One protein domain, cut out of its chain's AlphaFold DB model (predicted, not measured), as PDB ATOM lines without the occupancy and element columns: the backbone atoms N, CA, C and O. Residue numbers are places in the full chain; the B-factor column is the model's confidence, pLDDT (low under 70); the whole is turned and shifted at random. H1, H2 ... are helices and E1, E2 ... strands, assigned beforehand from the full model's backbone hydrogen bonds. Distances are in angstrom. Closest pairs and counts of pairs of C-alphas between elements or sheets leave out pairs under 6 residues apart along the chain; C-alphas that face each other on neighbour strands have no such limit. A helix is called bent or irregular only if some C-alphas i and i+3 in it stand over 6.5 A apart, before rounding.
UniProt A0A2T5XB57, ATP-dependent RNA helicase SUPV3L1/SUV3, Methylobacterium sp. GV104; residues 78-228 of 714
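Overview. This is residues 78 to 228 of the 714 residues of the protein "ATP-dependent RNA helicase SUPV3L1/SUV3" of Methylobacterium sp. GV104 (UniProt A0A2T5XB57). This is a long rod: the kinked arm H2a packs slantwise on a small, strongly twisted sheet, H1 makes one end, and H2b folds back into a helical hairpin with H3; residues 222 to 228, of which 222 to 226 belong to H3, stick out. The printed part has 151 residues, with three named helices and three named strands in the order E1 E2 E3 H1 H2 H3; the class is mostly helix, and the sheet E1 E2 E3 is an antiparallel meander, each strand the antiparallel neighbour of the one before. It is loose, with radius of gyration of the C-alphas 20.1 A and spans of 71 by 29 by 25 A.

Arrangement. Start at the hairpin E1, residues 78 to 82, and E2, residues 88 to 97: N 79 and O 91 are 2.8 A apart. In the hairpin of E2 and E3, residues 105 to 110, find N 94 and O 108 at 2.8 A. By hydrogen bonds H2, residues 133 to 184, is one helix, but bent: C-alphas 168 and 171 are 9.4 A apart. Its arm H2a, residues 133 to 168, has a height over the sheet of 5.3 A. H2b, residues 171 to 184, touches H3, residues 195 to 226; the closest C-alphas, Tyr 176 and Ala 214, are 5.1 A apart.

Along the chain. Find C-alpha 78 at (-13.038, 32.368, 16.232). H1 is residues 114 to 126; H2a spans 47.8 A, and H3 45.6 A to C-alpha 226 at (-34.623, -0.062, 50.565).

Size, cuts and confidence. The printed part has no cut and no long link; pLDDT is under 70 at residues 84 to 86, 101 to 103, 223 and 226 to 227.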
ATOM      1  N   LEU A  78     -14.032  32.649  17.251       92.69
ATOM      2  CA  LEU A  78     -13.038  32.368  16.232       92.69
ATOM      3  C   LEU A  78     -11.906  31.493  16.799       92.69
ATOM      4  O   LEU A  78     -11.415  31.670  17.922       92.69
ATOM      5  N   ARG A  79     -11.498  30.493  16.028       91.50
ATOM      6  CA  ARG A  79     -10.425  29.548  16.346       91.50
ATOM      7  C   ARG A  79      -9.430  29.551  15.195       91.50
ATOM      8  O   ARG A  79      -9.815  29.700  14.042       91.50
ATOM      9  N   ALA A  80      -8.156  29.397  15.526       89.75
ATOM     10  CA  ALA A  80      -7.067  29.428  14.564       89.75
ATOM     11  C   ALA A  80      -6.106  28.280  14.843       89.75
ATOM     12  O   ALA A  80      -5.778  28.028  16.006       89.75
ATOM     13  N   ALA A  81      -5.639  27.639  13.779       86.62
ATOM     14  CA  ALA A  81      -4.503  26.735  13.795       86.62
ATOM     15  C   ALA A  81      -3.454  27.264  12.813       86.62
ATOM     16  O   ALA A  81      -3.763  27.503  11.646       86.62
ATOM     17  N   VAL A  82      -2.232  27.476  13.295       83.50
ATOM     18  CA  VAL A  82      -1.104  27.882  12.448       83.50
ATOM     19  C   VAL A  82      -0.507  26.619  11.834       83.50
ATOM     20  O   VAL A  82      -0.153  25.679  12.548       83.50
ATOM     21  N   MET A  83      -0.451  26.580  10.509       80.56
ATOM     22  CA  MET A  83       0.088  25.474   9.730       80.56
ATOM     23  C   MET A  83       1.609  25.616   9.589       80.56
ATOM     24  O   MET A  83       2.182  26.678   9.831       80.56
ATOM     25  N   ARG A  84       2.284  24.532   9.190       67.69
ATOM     26  CA  ARG A  84       3.755  24.503   9.069       67.69
ATOM     27  C   ARG A  84       4.309  25.467   8.016       67.69
ATOM     28  O   ARG A  84       5.440  25.900   8.157       67.69
ATOM     29  N   ASP A  85       3.517  25.806   7.004       64.50
ATOM     30  CA  ASP A  85       3.845  26.768   5.940       64.50
ATOM     31  C   ASP A  85       3.577  28.235   6.343       64.50
ATOM     32  O   ASP A  85       3.629  29.138   5.509       64.50
ATOM     33  N   GLY A  86       3.237  28.481   7.614       67.25
ATOM     34  CA  GLY A  86       2.888  29.804   8.129       67.25
ATOM     35  C   GLY A  86       1.480  30.278   7.754       67.25
ATOM     36  O   GLY A  86       1.098  31.389   8.126       67.25
ATOM     37  N   SER A  87       0.684  29.463   7.050       75.25
ATOM     38  CA  SER A  87      -0.725  29.768   6.796       75.25
ATOM     39  C   SER A  87      -1.569  29.581   8.063       75.25
ATOM     40  O   SER A  87      -1.251  28.783   8.947       75.25
ATOM     41  N   ILE A  88      -2.661  30.342   8.181       86.00
ATOM     42  CA  ILE A  88      -3.552  30.284   9.345       86.00
ATOM     43  C   ILE A  88      -4.886  29.688   8.908       86.00
ATOM     44  O   ILE A  88      -5.639  30.297   8.145       86.00
ATOM     45  N   ALA A  89      -5.197  28.503   9.425       88.12
ATOM     46  CA  ALA A  89      -6.486  27.861   9.245       88.12
ATOM     47  C   ALA A  89      -7.470  28.386  10.294       88.12
ATOM     48  O   ALA A  89      -7.367  28.083  11.485       88.12
ATOM     49  N   TRP A  90      -8.432  29.180   9.839       91.75
ATOM     50  CA  TRP A  90      -9.475  29.742  10.686       91.75
ATOM     51  C   TRP A  90     -10.718  28.856  10.700       91.75
ATOM     52  O   TRP A  90     -11.097  28.272   9.686       91.75
ATOM     53  N   THR A  91     -11.372  28.780  11.856       93.19
ATOM     54  CA  THR A  91     -12.680  28.142  12.043       93.19
ATOM     55  C   THR A  91     -13.554  29.010  12.939       93.19
ATOM     56  O   THR A  91     -13.067  29.684  13.848       93.19
ATOM     57  N   ILE A  92     -14.854  29.012  12.670       93.19
ATOM     58  CA  ILE A  92     -15.865  29.687  13.480       93.19
ATOM     59  C   ILE A  92     -16.538  28.618  14.330       93.19
ATOM     60  O   ILE A  92     -17.186  27.724  13.795       93.19
ATOM     61  N   ARG A  93     -16.371  28.700  15.648       92.94
ATOM     62  CA  ARG A  93     -17.020  27.814  16.610       92.94
ATOM     63  C   ARG A  93     -18.349  28.402  17.053       92.94
ATOM     64  O   ARG A  93     -18.391  29.421  17.742       92.94
ATOM     65  N   THR A  94     -19.423  27.702  16.727       91.69
ATOM     66  CA  THR A  94     -20.777  27.977  17.197       91.69
ATOM     67  C   THR A  94     -21.126  27.009  18.320       91.69
ATOM     68  O   THR A  94     -21.010  25.793  18.166       91.69
ATOM     69  N   MET A  95     -21.549  27.558  19.457       89.50
ATOM     70  CA  MET A  95     -22.113  26.795  20.568       89.50
ATOM     71  C   MET A  95     -23.630  26.787  20.408       89.50
ATOM     72  O   MET A  95     -24.236  27.855  20.346       89.50
ATOM     73  N   ILE A  96     -24.231  25.605  20.307       89.06
ATOM     74  CA  ILE A  96     -25.683  25.463  20.192       89.06
ATOM     75  C   ILE A  96     -26.200  24.732  21.437       89.06
ATOM     76  O   ILE A  96     -25.882  23.550  21.599       89.06
ATOM     77  N   PRO A  97     -26.984  25.399  22.302       85.81
ATOM     78  CA  PRO A  97     -27.498  24.781  23.515       85.81
ATOM     79  C   PRO A  97     -28.562  23.743  23.174       85.81
ATOM     80  O   PRO A  97     -29.507  24.010  22.427       85.81
ATOM     81  N   VAL A  98     -28.419  22.547  23.740       85.38
ATOM     82  CA  VAL A  98     -29.449  21.509  23.664       85.38
ATOM     83  C   VAL A  98     -30.383  21.615  24.870       85.38
ATOM     84  O   VAL A  98     -31.592  21.485  24.699       85.38
ATOM     85  N   LEU A  99     -29.873  21.924  26.064       82.19
ATOM     86  CA  LEU A  99     -30.680  22.167  27.267       82.19
ATOM     87  C   LEU A  99     -30.517  23.612  27.759       82.19
ATOM     88  O   LEU A  99     -29.585  24.320  27.374       82.19
ATOM     89  N   ASP A 100     -31.446  24.057  28.599       71.62
ATOM     90  CA  ASP A 100     -31.436  25.416  29.140       71.62
ATOM     91  C   ASP A 100     -30.306  25.618  30.170       71.62
ATOM     92  O   ASP A 100     -29.821  24.676  30.804       71.62
ATOM     93  N   GLY A 101     -29.862  26.869  30.339       64.38
ATOM     94  CA  GLY A 101     -28.851  27.241  31.339       64.38
ATOM     95  C   GLY A 101     -27.402  26.853  30.999       64.38
ATOM     96  O   GLY A 101     -26.584  26.743  31.910       64.38
ATOM     97  N   GLY A 102     -27.072  26.626  29.720       61.12
ATOM     98  CA  GLY A 102     -25.700  26.326  29.267       61.12
ATOM     99  C   GLY A 102     -25.207  24.923  29.638       61.12
ATOM    100  O   GLY A 102     -24.004  24.654  29.671       61.12
ATOM    101  N   ARG A 103     -26.138  24.024  29.966       64.94
ATOM    102  CA  ARG A 103     -25.868  22.595  30.116       64.94
ATOM    103  C   ARG A 103     -26.056  21.953  28.743       64.94
ATOM    104  O   ARG A 103     -27.086  22.164  28.111       64.94
ATOM    105  N   LEU A 104     -25.101  21.131  28.307       79.19
ATOM    106  CA  LEU A 104     -25.204  20.343  27.078       79.19
ATOM    107  C   LEU A 104     -25.147  21.153  25.768       79.19
ATOM    108  O   LEU A 104     -26.105  21.198  24.996       79.19
ATOM    109  N   ASP A 105     -23.988  21.745  25.479       87.75
ATOM    110  CA  ASP A 105     -23.773  22.495  24.236       87.75
ATOM    111  C   ASP A 105     -23.146  21.635  23.131       87.75
ATOM    112  O   ASP A 105     -22.087  21.021  23.309       87.75
ATOM    113  N   LEU A 106     -23.744  21.671  21.940       88.44
ATOM    114  CA  LEU A 106     -23.098  21.188  20.725       88.44
ATOM    115  C   LEU A 106     -22.087  22.217  20.233       88.44
ATOM    116  O   LEU A 106     -22.392  23.402  20.103       88.44
ATOM    117  N   ARG A 107     -20.885  21.743  19.910       91.19
ATOM    118  CA  ARG A 107     -19.811  22.570  19.358       91.19
ATOM    119  C   ARG A 107     -19.685  22.299  17.878       91.19
ATOM    120  O   ARG A 107     -19.267  21.204  17.502       91.19
ATOM    121  N   ILE A 108     -20.052  23.279  17.065       91.44
ATOM    122  CA  ILE A 108     -19.977  23.186  15.611       91.44
ATOM    123  C   ILE A 108     -18.875  24.117  15.127       91.44
ATOM    124  O   ILE A 108     -18.948  25.322  15.345       91.44
ATOM    125  N   ASP A 109     -17.865  23.560  14.474       91.62
ATOM    126  CA  ASP A 109     -16.797  24.311  13.835       91.62
ATOM    127  C   ASP A 109     -17.120  24.441  12.340       91.62
ATOM    128  O   ASP A 109     -17.281  23.447  11.632       91.62
ATOM    129  N   ALA A 110     -17.233  25.669  11.848       91.19
ATOM    130  CA  ALA A 110     -17.480  25.982  10.445       91.19
ATOM    131  C   ALA A 110     -16.249  26.633   9.811       91.19
ATOM    132  O   ALA A 110     -15.521  27.392  10.461       91.19
ATOM    133  N   LYS A 111     -16.007  26.354   8.527       90.44
ATOM    134  CA  LYS A 111     -15.003  27.099   7.762       90.44
ATOM    135  C   LYS A 111     -15.540  28.509   7.464       90.44
ATOM    136  O   LYS A 111     -16.709  28.618   7.104       90.44
ATOM    137  N   PRO A 112     -14.723  29.569   7.596       89.56
ATOM    138  CA  PRO A 112     -15.138  30.919   7.247       89.56
ATOM    139  C   PRO A 112     -15.518  31.018   5.771       89.56
ATOM    140  O   PRO A 112     -14.799  30.516   4.906       89.56
ATOM    141  N   GLU A 113     -16.621  31.699   5.487       87.19
ATOM    142  CA  GLU A 113     -17.020  32.034   4.121       87.19
ATOM    143  C   GLU A 113     -16.055  33.056   3.497       87.19
ATOM    144  O   GLU A 113     -15.271  33.707   4.196       87.19
ATOM    145  N   THR A 114     -16.110  33.222   2.173       84.69
ATOM    146  CA  THR A 114     -15.174  34.052   1.388       84.69
ATOM    147  C   THR A 114     -15.040  35.486   1.902       84.69
ATOM    148  O   THR A 114     -13.930  36.015   1.920       84.69
ATOM    149  N   GLY A 115     -16.124  36.103   2.384       87.38
ATOM    150  CA  GLY A 115     -16.089  37.447   2.972       87.38
ATOM    151  C   GLY A 115     -15.258  37.527   4.260       87.38
ATOM    152  O   GLY A 115     -14.381  38.380   4.388       87.38
ATOM    153  N   ILE A 116     -15.474  36.590   5.188       91.31
ATOM    154  CA  ILE A 116     -14.749  36.511   6.468       91.31
ATOM    155  C   ILE A 116     -13.286  36.127   6.226       91.31
ATOM    156  O   ILE A 116     -12.376  36.750   6.776       91.31
ATOM    157  N   ALA A 117     -13.050  35.139   5.359       89.56
ATOM    158  CA  ALA A 117     -11.711  34.722   4.956       89.56
ATOM    159  C   ALA A 117     -10.926  35.878   4.313       89.56
ATOM    160  O   ALA A 117      -9.742  36.048   4.603       89.56
ATOM    161  N   GLY A 118     -11.587  36.715   3.505       88.81
ATOM    162  CA  GLY A 118     -10.994  37.908   2.904       88.81
ATOM    163  C   GLY A 118     -10.558  38.954   3.934       88.81
ATOM    164  O   GLY A 118      -9.456  39.494   3.827       88.81
ATOM    165  N   ILE A 119     -11.374  39.206   4.968       90.75
ATOM    166  CA  ILE A 119     -11.010  40.129   6.058       90.75
ATOM    167  C   ILE A 119      -9.818  39.580   6.852       90.75
ATOM    168  O   ILE A 119      -8.830  40.287   7.037       90.75
ATOM    169  N   LEU A 120      -9.865  38.305   7.249       91.06
ATOM    170  CA  LEU A 120      -8.787  37.648   7.999       91.06
ATOM    171  C   LEU A 120      -7.472  37.606   7.212       91.06
ATOM    172  O   LEU A 120      -6.408  37.898   7.758       91.06
ATOM    173  N   SER A 121      -7.541  37.302   5.913       87.56
ATOM    174  CA  SER A 121      -6.380  37.358   5.026       87.56
ATOM    175  C   SER A 121      -5.837  38.782   4.920       87.56
ATOM    176  O   SER A 121      -4.624  38.971   4.911       87.56
ATOM    177  N   GLY A 122      -6.706  39.793   4.854       87.62
ATOM    178  CA  GLY A 122      -6.301  41.192   4.787       87.62
ATOM    179  C   GLY A 122      -5.686  41.725   6.085       87.62
ATOM    180  O   GLY A 122      -4.764  42.539   5.998       87.62
ATOM    181  N   MET A 123      -6.136  41.247   7.252       90.94
ATOM    182  CA  MET A 123      -5.501  41.508   8.551       90.94
ATOM    183  C   MET A 123      -4.088  40.914   8.593       90.94
ATOM    184  O   MET A 123      -3.135  41.616   8.929       90.94
ATOM    185  N   ALA A 124      -3.931  39.656   8.163       86.62
ATOM    186  CA  ALA A 124      -2.635  38.978   8.122       86.62
ATOM    187  C   ALA A 124      -1.649  39.640   7.147       86.62
ATOM    188  O   ALA A 124      -0.474  39.799   7.463       86.62
ATOM    189  N   HIS A 125      -2.125  40.078   5.977       84.75
ATOM    190  CA  HIS A 125      -1.293  40.754   4.970       84.75
ATOM    191  C   HIS A 125      -0.802  42.132   5.433       84.75
ATOM    192  O   HIS A 125       0.273  42.569   5.032       84.75
ATOM    193  N   ARG A 126      -1.587  42.819   6.275       85.56
ATOM    194  CA  ARG A 126      -1.257  44.133   6.855       85.56
ATOM    195  C   ARG A 126      -0.536  44.040   8.199       85.56
ATOM    196  O   ARG A 126      -0.077  45.061   8.695       85.56
ATOM    197  N   ASN A 127      -0.456  42.839   8.775       86.12
ATOM    198  CA  ASN A 127      -0.055  42.608  10.160       86.12
ATOM    199  C   ASN A 127      -0.803  43.521  11.160       86.12
ATOM    200  O   ASN A 127      -0.214  44.062  12.092       86.12
ATOM    201  N   ASP A 128      -2.107  43.719  10.943       89.06
ATOM    202  CA  ASP A 128      -2.957  44.586  11.766       89.06
ATOM    203  C   ASP A 128      -4.225  43.833  12.188       89.06
ATOM    204  O   ASP A 128      -5.125  43.583  11.384       89.06
ATOM    205  N   SER A 129      -4.296  43.470  13.471       89.50
ATOM    206  CA  SER A 129      -5.429  42.744  14.065       89.50
ATOM    207  C   SER A 129      -6.667  43.613  14.297       89.50
ATOM    208  O   SER A 129      -7.738  43.077  14.589       89.50
ATOM    209  N   LYS A 130      -6.549  44.940  14.164       91.19
ATOM    210  CA  LYS A 130      -7.660  45.889  14.312       91.19
ATOM    211  C   LYS A 130      -8.304  46.244  12.973       91.19
ATOM    212  O   LYS A 130      -9.420  46.768  12.957       91.19
ATOM    213  N   TRP A 131      -7.641  45.941  11.857       93.06
ATOM    214  CA  TRP A 131      -8.119  46.279  10.520       93.06
ATOM    215  C   TRP A 131      -9.470  45.617  10.217       93.06
ATOM    216  O   TRP A 131      -9.547  44.403  10.057       93.06
ATOM    217  N   ARG A 132     -10.542  46.419  10.120       94.69
ATOM    218  CA  ARG A 132     -11.932  45.956   9.910       94.69
ATOM    219  C   ARG A 132     -12.425  44.967  10.978       94.69
ATOM    220  O   ARG A 132     -13.237  44.086  10.696       94.69
ATOM    221  N   LEU A 133     -11.955  45.109  12.220       92.19
ATOM    222  CA  LEU A 133     -12.320  44.210  13.320       92.19
ATOM    223  C   LEU A 133     -13.826  44.205  13.634       92.19
ATOM    224  O   LEU A 133     -14.376  43.141  13.910       92.19
ATOM    225  N   GLU A 134     -14.503  45.355  13.562       92.44
ATOM    226  CA  GLU A 134     -15.958  45.420  13.787       92.44
ATOM    227  C   GLU A 134     -16.744  44.703  12.690       92.44
ATOM    228  O   GLU A 134     -17.646  43.920  12.981       92.44
ATOM    229  N   GLU A 135     -16.349  44.885  11.430       92.94
ATOM    230  CA  GLU A 135     -16.960  44.178  10.303       92.94
ATOM    231  C   GLU A 135     -16.744  42.663  10.413       92.94
ATOM    232  O   GLU A 135     -17.668  41.883  10.189       92.94
ATOM    233  N   LEU A 136     -15.546  42.238  10.835       93.50
ATOM    234  CA  LEU A 136     -15.259  40.836  11.124       93.50
ATOM    235  C   LEU A 136     -16.150  40.300  12.252       93.50
ATOM    236  O   LEU A 136     -16.655  39.185  12.151       93.50
ATOM    237  N   ARG A 137     -16.349  41.076  13.324       93.81
ATOM    238  CA  ARG A 137     -17.184  40.675  14.462       93.81
ATOM    239  C   ARG A 137     -18.633  40.455  14.037       93.81
ATOM    240  O   ARG A 137     -19.198  39.422  14.394       93.81
ATOM    241  N   VAL A 138     -19.201  41.381  13.264       93.12
ATOM    242  CA  VAL A 138     -20.567  41.263  12.730       93.12
ATOM    243  C   VAL A 138     -20.679  40.042  11.819       93.12
ATOM    244  O   VAL A 138     -21.524  39.183  12.061       93.12
ATOM    245  N   ALA A 139     -19.768  39.888  10.854       92.00
ATOM    246  CA  ALA A 139     -19.808  38.773   9.908       92.00
ATOM    247  C   ALA A 139     -19.650  37.403  10.595       92.00
ATOM    248  O   ALA A 139     -20.342  36.443  10.260       92.00
ATOM    249  N   VAL A 140     -18.769  37.292  11.597       92.00
ATOM    250  CA  VAL A 140     -18.602  36.055  12.377       92.00
ATOM    251  C   VAL A 140     -19.843  35.754  13.225       92.00
ATOM    252  O   VAL A 140     -20.227  34.588  13.346       92.00
ATOM    253  N   ALA A 141     -20.489  36.775  13.797       89.69
ATOM    254  CA  ALA A 141     -21.737  36.604  14.539       89.69
ATOM    255  C   ALA A 141     -22.881  36.129  13.624       89.69
ATOM    256  O   ALA A 141     -23.584  35.176  13.965       89.69
ATOM    257  N   GLU A 142     -23.020  36.726  12.438       90.75
ATOM    258  CA  GLU A 142     -24.003  36.323  11.425       90.75
ATOM    259  C   GLU A 142     -23.762  34.896  10.923       90.75
ATOM    260  O   GLU A 142     -24.701  34.097  10.879       90.75
ATOM    261  N   ALA A 143     -22.513  34.526  10.627       88.56
ATOM    262  CA  ALA A 143     -22.155  33.162  10.232       88.56
ATOM    263  C   ALA A 143     -22.492  32.136  11.329       88.56
ATOM    264  O   ALA A 143     -22.989  31.040  11.045       88.56
ATOM    265  N   GLY A 144     -22.286  32.501  12.599       88.31
ATOM    266  CA  GLY A 144     -22.721  31.695  13.736       88.31
ATOM    267  C   GLY A 144     -24.243  31.527  13.792       88.31
ATOM    268  O   GLY A 144     -24.730  30.412  13.992       88.31
ATOM    269  N   LEU A 145     -24.999  32.602  13.550       88.38
ATOM    270  CA  LEU A 145     -26.465  32.576  13.517       88.38
ATOM    271  C   LEU A 145     -26.996  31.714  12.362       88.38
ATOM    272  O   LEU A 145     -27.927  30.932  12.556       88.38
ATOM    273  N   GLN A 146     -26.388  31.797  11.176       87.50
ATOM    274  CA  GLN A 146     -26.750  30.955  10.031       87.50
ATOM    275  C   GLN A 146     -26.420  29.483  10.277       87.50
ATOM    276  O   GLN A 146     -27.233  28.605   9.974       87.50
ATOM    277  N   THR A 147     -25.278  29.202  10.908       86.75
ATOM    278  CA  THR A 147     -24.920  27.841  11.330       86.75
ATOM    279  C   THR A 147     -25.979  27.285  12.285       86.75
ATOM    280  O   THR A 147     -26.522  26.207  12.041       86.75
ATOM    281  N   ALA A 148     -26.372  28.048  13.307       86.38
ATOM    282  CA  ALA A 148     -27.442  27.651  14.221       86.38
ATOM    283  C   ALA A 148     -28.789  27.450  13.498       86.38
ATOM    284  O   ALA A 148     -29.485  26.462  13.737       86.38
ATOM    285  N   LYS A 149     -29.141  28.342  12.563       87.44
ATOM    286  CA  LYS A 149     -30.388  28.274  11.785       87.44
ATOM    287  C   LYS A 149     -30.444  27.041  10.881       87.44
ATOM    288  O   LYS A 149     -31.478  26.376  10.833       87.44
ATOM    289  N   SER A 150     -29.345  26.706  10.205       85.88
ATOM    290  CA  SER A 150     -29.261  25.527   9.329       85.88
ATOM    291  C   SER A 150     -29.388  24.207  10.099       85.88
ATOM    292  O   SER A 150     -29.952  23.240   9.587       85.88
ATOM    293  N   LEU A 151     -28.945  24.183  11.359       86.19
ATOM    294  CA  LEU A 151     -29.013  23.008  12.229       86.19
ATOM    295  C   LEU A 151     -30.262  22.952  13.108       86.19
ATOM    296  O   LEU A 151     -30.470  21.947  13.788       86.19
ATOM    297  N   ARG A 152     -31.127  23.970  13.059       86.25
ATOM    298  CA  ARG A 152     -32.305  24.102  13.924       86.25
ATOM    299  C   ARG A 152     -33.128  22.814  14.017       86.25
ATOM    300  O   ARG A 152     -33.315  22.297  15.110       86.25
ATOM    301  N   ARG A 153     -33.531  22.233  12.880       84.50
ATOM    302  CA  ARG A 153     -34.337  20.992  12.849       84.50
ATOM    303  C   ARG A 153     -33.605  19.774  13.418       84.50
ATOM    304  O   ARG A 153     -34.228  18.853  13.938       84.50
ATOM    305  N   ALA A 154     -32.286  19.699  13.254       83.69
ATOM    306  CA  ALA A 154     -31.494  18.594  13.789       83.69
ATOM    307  C   ALA A 154     -31.350  18.708  15.311       83.69
ATOM    308  O   ALA A 154     -31.476  17.712  16.019       83.69
ATOM    309  N   VAL A 155     -31.157  19.932  15.799       85.81
ATOM    310  CA  VAL A 155     -31.079  20.251  17.226       85.81
ATOM    311  C   VAL A 155     -32.433  20.053  17.903       85.81
ATOM    312  O   VAL A 155     -32.476  19.455  18.968       85.81
ATOM    313  N   GLU A 156     -33.537  20.467  17.276       86.94
ATOM    314  CA  GLU A 156     -34.904  20.207  17.758       86.94
ATOM    315  C   GLU A 156     -35.162  18.698  17.900       86.94
ATOM    316  O   GLU A 156     -35.519  18.240  18.979       86.94
ATOM    317  N   ARG A 157     -34.832  17.888  16.883       87.06
ATOM    318  CA  ARG A 157     -34.941  16.420  16.987       87.06
ATOM    319  C   ARG A 157     -34.086  15.829  18.109       87.06
ATOM    320  O   ARG A 157     -34.511  14.890  18.776       87.06
ATOM    321  N   LEU A 158     -32.875  16.346  18.311       87.00
ATOM    322  CA  LEU A 158     -32.024  15.910  19.417       87.00
ATOM    323  C   LEU A 158     -32.622  16.301  20.773       87.00
ATOM    324  O   LEU A 158     -32.563  15.504  21.706       87.00
ATOM    325  N   ARG A 159     -33.203  17.500  20.884       89.00
ATOM    326  CA  ARG A 159     -33.907  17.959  22.085       89.00
ATOM    327  C   ARG A 159     -35.063  17.033  22.426       89.00
ATOM    328  O   ARG A 159     -35.141  16.590  23.566       89.00
ATOM    329  N   ASP A 160     -35.877  16.667  21.442       89.19
ATOM    330  CA  ASP A 160     -37.002  15.746  21.632       89.19
ATOM    331  C   ASP A 160     -36.526  14.372  22.115       89.19
ATOM    332  O   ASP A 160     -37.043  13.820  23.084       89.19
ATOM    333  N   GLN A 161     -35.474  13.853  21.486       89.94
ATOM    334  CA  GLN A 161     -34.838  12.594  21.857       89.94
ATOM    335  C   GLN A 161     -34.237  12.612  23.271       89.94
ATOM    336  O   GLN A 161     -34.334  11.631  24.008       89.94
ATOM    337  N   VAL A 162     -33.593  13.714  23.656       89.56
ATOM    338  CA  VAL A 162     -33.064  13.911  25.010       89.56
ATOM    339  C   VAL A 162     -34.211  14.037  26.009       89.56
ATOM    340  O   VAL A 162     -34.134  13.436  27.072       89.56
ATOM    341  N   ALA A 163     -35.291  14.742  25.675       88.88
ATOM    342  CA  ALA A 163     -36.474  14.864  26.524       88.88
ATOM    343  C   ALA A 163     -37.208  13.523  26.709       88.88
ATOM    344  O   ALA A 163     -37.718  13.234  27.792       88.88
ATOM    345  N   GLU A 164     -37.265  12.685  25.675       90.00
ATOM    346  CA  GLU A 164     -37.752  11.306  25.771       90.00
ATOM    347  C   GLU A 164     -36.872  10.468  26.704       90.00
ATOM    348  O   GLU A 164     -37.386   9.821  27.615       90.00
ATOM    349  N   ASP A 165     -35.547  10.540  26.545       89.56
ATOM    350  CA  ASP A 165     -34.622   9.835  27.433       89.56
ATOM    351  C   ASP A 165     -34.747  10.316  28.884       89.56
ATOM    352  O   ASP A 165     -34.772   9.484  29.787       89.56
ATOM    353  N   LEU A 166     -34.877  11.629  29.114       88.25
ATOM    354  CA  LEU A 166     -35.076  12.227  30.438       88.25
ATOM    355  C   LEU A 166     -36.353  11.706  31.107       88.25
ATOM    356  O   LEU A 166     -36.320  11.320  32.274       88.25
ATOM    357  N   ARG A 167     -37.457  11.620  30.356       85.88
ATOM    358  CA  ARG A 167     -38.703  11.003  30.840       85.88
ATOM    359  C   ARG A 167     -38.515   9.521  31.165       85.88
ATOM    360  O   ARG A 167     -39.041   9.055  32.168       85.88
ATOM    361  N   ALA A 168     -37.749   8.795  30.353       84.06
ATOM    362  CA  ALA A 168     -37.491   7.373  30.561       84.06
ATOM    363  C   ALA A 168     -36.562   7.076  31.757       84.06
ATOM    364  O   ALA A 168     -36.678   6.004  32.348       84.06
ATOM    365  N   VAL A 169     -35.627   7.973  32.103       84.44
ATOM    366  CA  VAL A 169     -34.725   7.797  33.262       84.44
ATOM    367  C   VAL A 169     -35.295   8.352  34.572       84.44
ATOM    368  O   VAL A 169     -34.873   7.912  35.638       84.44
ATOM    369  N   GLY A 170     -36.260   9.276  34.524       84.25
ATOM    370  CA  GLY A 170     -36.990   9.754  35.703       84.25
ATOM    371  C   GLY A 170     -36.105  10.487  36.717       84.25
ATOM    372  O   GLY A 170     -35.490  11.503  36.392       84.25
ATOM    373  N   ALA A 171     -36.039   9.971  37.950       75.56
ATOM    374  CA  ALA A 171     -35.304  10.567  39.076       75.56
ATOM    375  C   ALA A 171     -33.784  10.741  38.830       75.56
ATOM    376  O   ALA A 171     -33.112  11.463  39.560       75.56
ATOM    377  N   ASP A 172     -33.249  10.119  37.779       81.50
ATOM    378  CA  ASP A 172     -31.820  10.052  37.440       81.50
ATOM    379  C   ASP A 172     -31.427  10.995  36.308       81.50
ATOM    380  O   ASP A 172     -30.328  10.905  35.751       81.50
ATOM    381  N   ALA A 173     -32.327  11.912  35.954       84.31
ATOM    382  CA  ALA A 173     -32.103  12.928  34.937       84.31
ATOM    383  C   ALA A 173     -30.760  13.657  35.128       84.31
ATOM    384  O   ALA A 173     -30.050  13.898  34.154       84.31
ATOM    385  N   ALA A 174     -30.373  13.950  36.374       84.12
ATOM    386  CA  ALA A 174     -29.110  14.621  36.684       84.12
ATOM    387  C   ALA A 174     -27.879  13.808  36.237       84.12
ATOM    388  O   ALA A 174     -27.011  14.344  35.547       84.12
ATOM    389  N   THR A 175     -27.833  12.512  36.562       83.75
ATOM    390  CA  THR A 175     -26.738  11.596  36.195       83.75
ATOM    391  C   THR A 175     -26.650  11.412  34.678       83.75
ATOM    392  O   THR A 175     -25.560  11.426  34.098       83.75
ATOM    393  N   TYR A 176     -27.803  11.302  34.011       89.75
ATOM    394  CA  TYR A 176     -27.880  11.253  32.551       89.75
ATOM    395  C   TYR A 176     -27.300  12.522  31.899       89.75
ATOM    396  O   TYR A 176     -26.470  12.425  30.990       89.75
ATOM    397  N   ILE A 177     -27.709  13.704  32.382       89.00
ATOM    398  CA  ILE A 177     -27.261  15.004  31.861       89.00
ATOM    399  C   ILE A 177     -25.754  15.174  32.059       89.00
ATOM    400  O   ILE A 177     -25.071  15.537  31.105       89.00
ATOM    401  N   ASP A 178     -25.225  14.879  33.250       86.88
ATOM    402  CA  ASP A 178     -23.793  15.028  33.555       86.88
ATOM    403  C   ASP A 178     -22.915  14.145  32.653       86.88
ATOM    404  O   ASP A 178     -21.925  14.607  32.075       86.88
ATOM    405  N   HIS A 179     -23.305  12.881  32.446       88.00
ATOM    406  CA  HIS A 179     -22.569  11.983  31.557       88.00
ATOM    407  C   HIS A 179     -22.578  12.479  30.104       88.00
ATOM    408  O   HIS A 179     -21.539  12.484  29.432       88.00
ATOM    409  N   LEU A 180     -23.749  12.890  29.609       88.19
ATOM    410  CA  LEU A 180     -23.919  13.368  28.239       88.19
ATOM    411  C   LEU A 180     -23.157  14.688  28.014       88.19
ATOM    412  O   LEU A 180     -22.449  14.813  27.011       88.19
ATOM    413  N   ASP A 181     -23.212  15.618  28.970       87.25
ATOM    414  CA  ASP A 181     -22.479  16.888  28.955       87.25
ATOM    415  C   ASP A 181     -20.960  16.659  28.945       87.25
ATOM    416  O   ASP A 181     -20.262  17.166  28.063       87.25
ATOM    417  N   ARG A 182     -20.433  15.800  29.831       87.19
ATOM    418  CA  ARG A 182     -19.003  15.437  29.849       87.19
ATOM    419  C   ARG A 182     -18.539  14.856  28.510       87.19
ATOM    420  O   ARG A 182     -17.465  15.203  28.022       87.19
ATOM    421  N   SER A 183     -19.357  14.000  27.894       87.44
ATOM    422  CA  SER A 183     -19.064  13.396  26.588       87.44
ATOM    423  C   SER A 183     -19.099  14.400  25.430       87.44
ATOM    424  O   SER A 183     -18.412  14.205  24.427       87.44
ATOM    425  N   LEU A 184     -19.921  15.444  25.517       84.94
ATOM    426  CA  LEU A 184     -20.027  16.478  24.486       84.94
ATOM    427  C   LEU A 184     -18.964  17.565  24.640       84.94
ATOM    428  O   LEU A 184     -18.433  18.050  23.642       84.94
ATOM    429  N   ARG A 185     -18.547  17.870  25.874       83.62
ATOM    430  CA  ARG A 185     -17.445  18.803  26.154       83.62
ATOM    431  C   ARG A 185     -16.095  18.368  25.584       83.62
ATOM    432  O   ARG A 185     -15.210  19.211  25.475       83.62
ATOM    433  N   SER A 186     -15.897  17.107  25.220       81.75
ATOM    434  CA  SER A 186     -14.660  16.648  24.575       81.75
ATOM    435  C   SER A 186     -14.743  16.612  23.045       81.75
ATOM    436  O   SER A 186     -13.759  16.262  22.398       81.75
ATOM    437  N   ARG A 187     -15.885  16.983  22.446       86.56
ATOM    438  CA  ARG A 187     -16.140  16.845  21.004       86.56
ATOM    439  C   ARG A 187     -16.408  18.194  20.330       86.56
ATOM    440  O   ARG A 187     -17.000  19.097  20.918       86.56
ATOM    441  N   ALA A 188     -15.974  18.311  19.079       85.44
ATOM    442  CA  ALA A 188     -16.355  19.376  18.159       85.44
ATOM    443  C   ALA A 188     -16.689  18.748  16.802       85.44
ATOM    444  O   ALA A 188     -15.982  17.849  16.347       85.44
ATOM    445  N   PHE A 189     -17.783  19.185  16.187       88.94
ATOM    446  CA  PHE A 189     -18.269  18.663  14.916       88.94
ATOM    447  C   PHE A 189     -18.008  19.671  13.803       88.94
ATOM    448  O   PHE A 189     -18.249  20.858  13.981       88.94
ATOM    449  N   LEU A 190     -17.552  19.206  12.642       87.38
ATOM    450  CA  LEU A 190     -17.304  20.077  11.497       87.38
ATOM    451  C   LEU A 190     -18.588  20.284  10.680       87.38
ATOM    452  O   LEU A 190     -19.239  19.309  10.287       87.38
ATOM    453  N   LEU A 191     -18.926  21.537  10.371       86.62
ATOM    454  CA  LEU A 191     -20.023  21.871   9.466       86.62
ATOM    455  C   LEU A 191     -19.755  21.279   8.076       86.62
ATOM    456  O   LEU A 191     -18.769  21.605   7.416       86.62
ATOM    457  N   SER A 192     -20.631  20.373   7.650       85.12
ATOM    458  CA  SER A 192     -20.551  19.659   6.373       85.12
ATOM    459  C   SER A 192     -21.950  19.202   5.936       85.12
ATOM    460  O   SER A 192     -22.846  19.123   6.783       85.12
ATOM    461  N   PRO A 193     -22.162  18.841   4.655       80.94
ATOM    462  CA  PRO A 193     -23.460  18.347   4.177       80.94
ATOM    463  C   PRO A 193     -23.982  17.123   4.954       80.94
ATOM    464  O   PRO A 193     -25.184  16.968   5.140       80.94
ATOM    465  N   ASN A 194     -23.071  16.296   5.480       83.56
ATOM    466  CA  ASN A 194     -23.387  15.066   6.214       83.56
ATOM    467  C   ASN A 194     -23.430  15.252   7.742       83.56
ATOM    468  O   ASN A 194     -23.546  14.271   8.480       83.56
ATOM    469  N   LEU A 195     -23.340  16.491   8.243       84.44
ATOM    470  CA  LEU A 195     -23.266  16.768   9.681       84.44
ATOM    471  C   LEU A 195     -24.460  16.183  10.452       84.44
ATOM    472  O   LEU A 195     -24.279  15.625  11.530       84.44
ATOM    473  N   ASN A 196     -25.665  16.237   9.882       80.81
ATOM    474  CA  ASN A 196     -26.864  15.678  10.514       80.81
ATOM    475  C   ASN A 196     -26.741  14.170  10.789       80.81
ATOM    476  O   ASN A 196     -27.136  13.702  11.860       80.81
ATOM    477  N   GLN A 197     -26.172  13.418   9.843       81.88
ATOM    478  CA  GLN A 197     -25.953  11.981   9.994       81.88
ATOM    479  C   GLN A 197     -24.860  11.711  11.038       81.88
ATOM    480  O   GLN A 197     -25.072  10.948  11.976       81.88
ATOM    481  N   SER A 198     -23.741  12.437  10.948       83.69
ATOM    482  CA  SER A 198     -22.614  12.341  11.890       83.69
ATOM    483  C   SER A 198     -23.020  12.625  13.345       83.69
ATOM    484  O   SER A 198     -22.636  11.885  14.258       83.69
ATOM    485  N   LEU A 199     -23.847  13.655  13.563       84.31
ATOM    486  CA  LEU A 199     -24.424  13.975  14.870       84.31
ATOM    487  C   LEU A 199     -25.280  12.819  15.383       84.31
ATOM    488  O   LEU A 199     -25.096  12.384  16.517       84.31
ATOM    489  N   THR A 200     -26.177  12.300  14.544       83.31
ATOM    490  CA  THR A 200     -27.097  11.219  14.916       83.31
ATOM    491  C   THR A 200     -26.342   9.952  15.315       83.31
ATOM    492  O   THR A 200     -26.580   9.417  16.399       83.31
ATOM    493  N   ASP A 201     -25.390   9.503  14.497       85.12
ATOM    494  CA  ASP A 201     -24.640   8.264  14.735       85.12
ATOM    495  C   ASP A 201     -23.767   8.357  15.989       85.12
ATOM    496  O   ASP A 201     -23.754   7.450  16.828       85.12
ATOM    497  N   THR A 202     -23.099   9.498  16.175       85.56
ATOM    498  CA  THR A 202     -22.272   9.743  17.360       85.56
ATOM    499  C   THR A 202     -23.131   9.794  18.621       85.56
ATOM    500  O   THR A 202     -22.841   9.119  19.614       85.56
ATOM    501  N   LEU A 203     -24.208  10.582  18.599       87.06
ATOM    502  CA  LEU A 203     -25.052  10.812  19.769       87.06
ATOM    503  C   LEU A 203     -25.865   9.582  20.150       87.06
ATOM    504  O   LEU A 203     -26.094   9.376  21.338       87.06
ATOM    505  N   LYS A 204     -26.231   8.720  19.197       87.62
ATOM    506  CA  LYS A 204     -26.919   7.453  19.478       87.62
ATOM    507  C   LYS A 204     -26.144   6.605  20.489       87.62
ATOM    508  O   LYS A 204     -26.707   6.187  21.501       87.62
ATOM    509  N   GLY A 205     -24.844   6.396  20.263       87.88
ATOM    510  CA  GLY A 205     -23.995   5.609  21.163       87.88
ATOM    511  C   GLY A 205     -23.700   6.304  22.498       87.88
ATOM    512  O   GLY A 205     -23.513   5.639  23.518       87.88
ATOM    513  N   VAL A 206     -23.650   7.637  22.520       88.25
ATOM    514  CA  VAL A 206     -23.432   8.410  23.754       88.25
ATOM    515  C   VAL A 206     -24.689   8.411  24.622       88.25
ATOM    516  O   VAL A 206     -24.601   8.085  25.801       88.25
ATOM    517  N   ARG A 207     -25.860   8.689  24.042       92.00
ATOM    518  CA  ARG A 207     -27.159   8.630  24.726       92.00
ATOM    519  C   ARG A 207     -27.464   7.230  25.241       92.00
ATOM    520  O   ARG A 207     -27.922   7.080  26.367       92.00
ATOM    521  N   ALA A 208     -27.179   6.187  24.455       89.06
ATOM    522  CA  ALA A 208     -27.326   4.803  24.908       89.06
ATOM    523  C   ALA A 208     -26.486   4.524  26.164       89.06
ATOM    524  O   ALA A 208     -27.024   4.023  27.147       89.06
ATOM    525  N   ARG A 209     -25.208   4.923  26.170       87.62
ATOM    526  CA  ARG A 209     -24.334   4.793  27.346       87.62
ATOM    527  C   ARG A 209     -24.812   5.633  28.528       87.62
ATOM    528  O   ARG A 209     -24.895   5.104  29.628       87.62
ATOM    529  N   ALA A 210     -25.189   6.890  28.301       86.69
ATOM    530  CA  ALA A 210     -25.718   7.767  29.342       86.69
ATOM    531  C   ALA A 210     -26.989   7.185  29.986       86.69
ATOM    532  O   ALA A 210     -27.121   7.211  31.205       86.69
ATOM    533  N   ARG A 211     -27.892   6.593  29.191       88.88
ATOM    534  CA  ARG A 211     -29.068   5.871  29.703       88.88
ATOM    535  C   ARG A 211     -28.685   4.648  30.522       88.88
ATOM    536  O   ARG A 211     -29.300   4.418  31.553       88.88
ATOM    537  N   THR A 212     -27.702   3.863  30.084       85.19
ATOM    538  CA  THR A 212     -27.212   2.716  30.861       85.19
ATOM    539  C   THR A 212     -26.660   3.166  32.210       85.19
ATOM    540  O   THR A 212     -27.063   2.618  33.228       85.19
ATOM    541  N   VAL A 213     -25.827   4.210  32.229       84.19
ATOM    542  CA  VAL A 213     -25.254   4.776  33.461       84.19
ATOM    543  C   VAL A 213     -26.345   5.321  34.386       84.19
ATOM    544  O   VAL A 213     -26.357   5.009  35.570       84.19
ATOM    545  N   ALA A 214     -27.307   6.078  33.852       83.50
ATOM    546  CA  ALA A 214     -28.424   6.603  34.638       83.50
ATOM    547  C   ALA A 214     -29.344   5.491  35.172       83.50
ATOM    548  O   ALA A 214     -29.856   5.582  36.280       83.50
ATOM    549  N   ARG A 215     -29.544   4.406  34.414       80.50
ATOM    550  CA  ARG A 215     -30.283   3.230  34.897       80.50
ATOM    551  C   ARG A 215     -29.534   2.497  36.001       80.50
ATOM    552  O   ARG A 215     -30.171   2.008  36.924       80.50
ATOM    553  N   GLU A 216     -28.215   2.390  35.897       75.00
ATOM    554  CA  GLU A 216     -27.384   1.776  36.932       75.00
ATOM    555  C   GLU A 216     -27.418   2.591  38.232       75.00
ATOM    556  O   GLU A 216     -27.620   2.015  39.301       75.00
ATOM    557  N   ASP A 217     -27.341   3.921  38.141       71.31
ATOM    558  CA  ASP A 217     -27.499   4.820  39.290       71.31
ATOM    559  C   ASP A 217     -28.901   4.711  39.915       71.31
ATOM    560  O   ASP A 217     -29.033   4.672  41.138       71.31
ATOM    561  N   SER A 218     -29.944   4.527  39.096       74.56
ATOM    562  CA  SER A 218     -31.314   4.416  39.612       74.56
ATOM    563  C   SER A 218     -31.580   3.091  40.304       74.56
ATOM    564  O   SER A 218     -32.330   3.050  41.279       74.56
ATOM    565  N   ARG A 219     -30.935   2.009  39.843       74.25
ATOM    566  CA  ARG A 219     -30.894   0.723  40.561       74.25
ATOM    567  C   ARG A 219     -30.232   0.889  41.924       74.25
ATOM    568  O   ARG A 219     -30.835   0.558  42.939       74.25
ATOM    569  N   LEU A 220     -29.049   1.505  41.963       72.88
ATOM    570  CA  LEU A 220     -28.340   1.758  43.217       72.88
ATOM    571  C   LEU A 220     -29.133   2.664  44.168       72.88
ATOM    572  O   LEU A 220     -29.101   2.433  45.373       72.88
ATOM    573  N   ARG A 221     -29.858   3.669  43.661       73.50
ATOM    574  CA  ARG A 221     -30.690   4.545  44.499       73.50
ATOM    575  C   ARG A 221     -31.894   3.817  45.086       73.50
ATOM    576  O   ARG A 221     -32.099   3.909  46.287       73.50
ATOM    577  N   ARG A 222     -32.635   3.043  44.286       73.56
ATOM    578  CA  ARG A 222     -33.746   2.225  44.809       73.56
ATOM    579  C   ARG A 222     -33.269   1.275  45.902       73.56
ATOM    580  O   ARG A 222     -33.920   1.157  46.935       73.56
ATOM    581  N   LEU A 223     -32.107   0.657  45.701       69.50
ATOM    582  CA  LEU A 223     -31.516  -0.205  46.712       69.50
ATOM    583  C   LEU A 223     -31.068   0.590  47.952       69.50
ATOM    584  O   LEU A 223     -31.277   0.126  49.062       69.50
ATOM    585  N   ARG A 224     -30.529   1.809  47.809       73.12
ATOM    586  CA  ARG A 224     -30.246   2.701  48.954       73.12
ATOM    587  C   ARG A 224     -31.494   3.044  49.750       73.12
ATOM    588  O   ARG A 224     -31.432   3.030  50.971       73.12
ATOM    589  N   ASP A 225     -32.604   3.326  49.081       70.25
ATOM    590  CA  ASP A 225     -33.864   3.643  49.752       70.25
ATOM    591  C   ASP A 225     -34.400   2.411  50.507       70.25
ATOM    592  O   ASP A 225     -34.855   2.527  51.642       70.25
ATOM    593  N   GLN A 226     -34.255   1.212  49.927       66.38
ATOM    594  CA  GLN A 226     -34.623  -0.062  50.565       66.38
ATOM    595  C   GLN A 226     -33.671  -0.507  51.684       66.38
ATOM    596  O   GLN A 226     -34.077  -1.247  52.578       66.38
ATOM    597  N   VAL A 227     -32.403  -0.097  51.637       65.81
ATOM    598  CA  VAL A 227     -31.362  -0.476  52.611       65.81
ATOM    599  C   VAL A 227     -31.004   0.705  53.531       65.81
ATOM    600  O   VAL A 227     -30.061   0.636  54.314       65.81
ATOM    601  N   GLY A 228     -31.760   1.805  53.473       74.06
ATOM    602  CA  GLY A 228     -31.575   2.977  54.327       74.06
ATOM    603  C   GLY A 228     -31.777   2.651  55.809       74.06
ATOM    604  O   GLY A 228     -32.296   1.591  56.160       74.06
TER     605      GLY A 228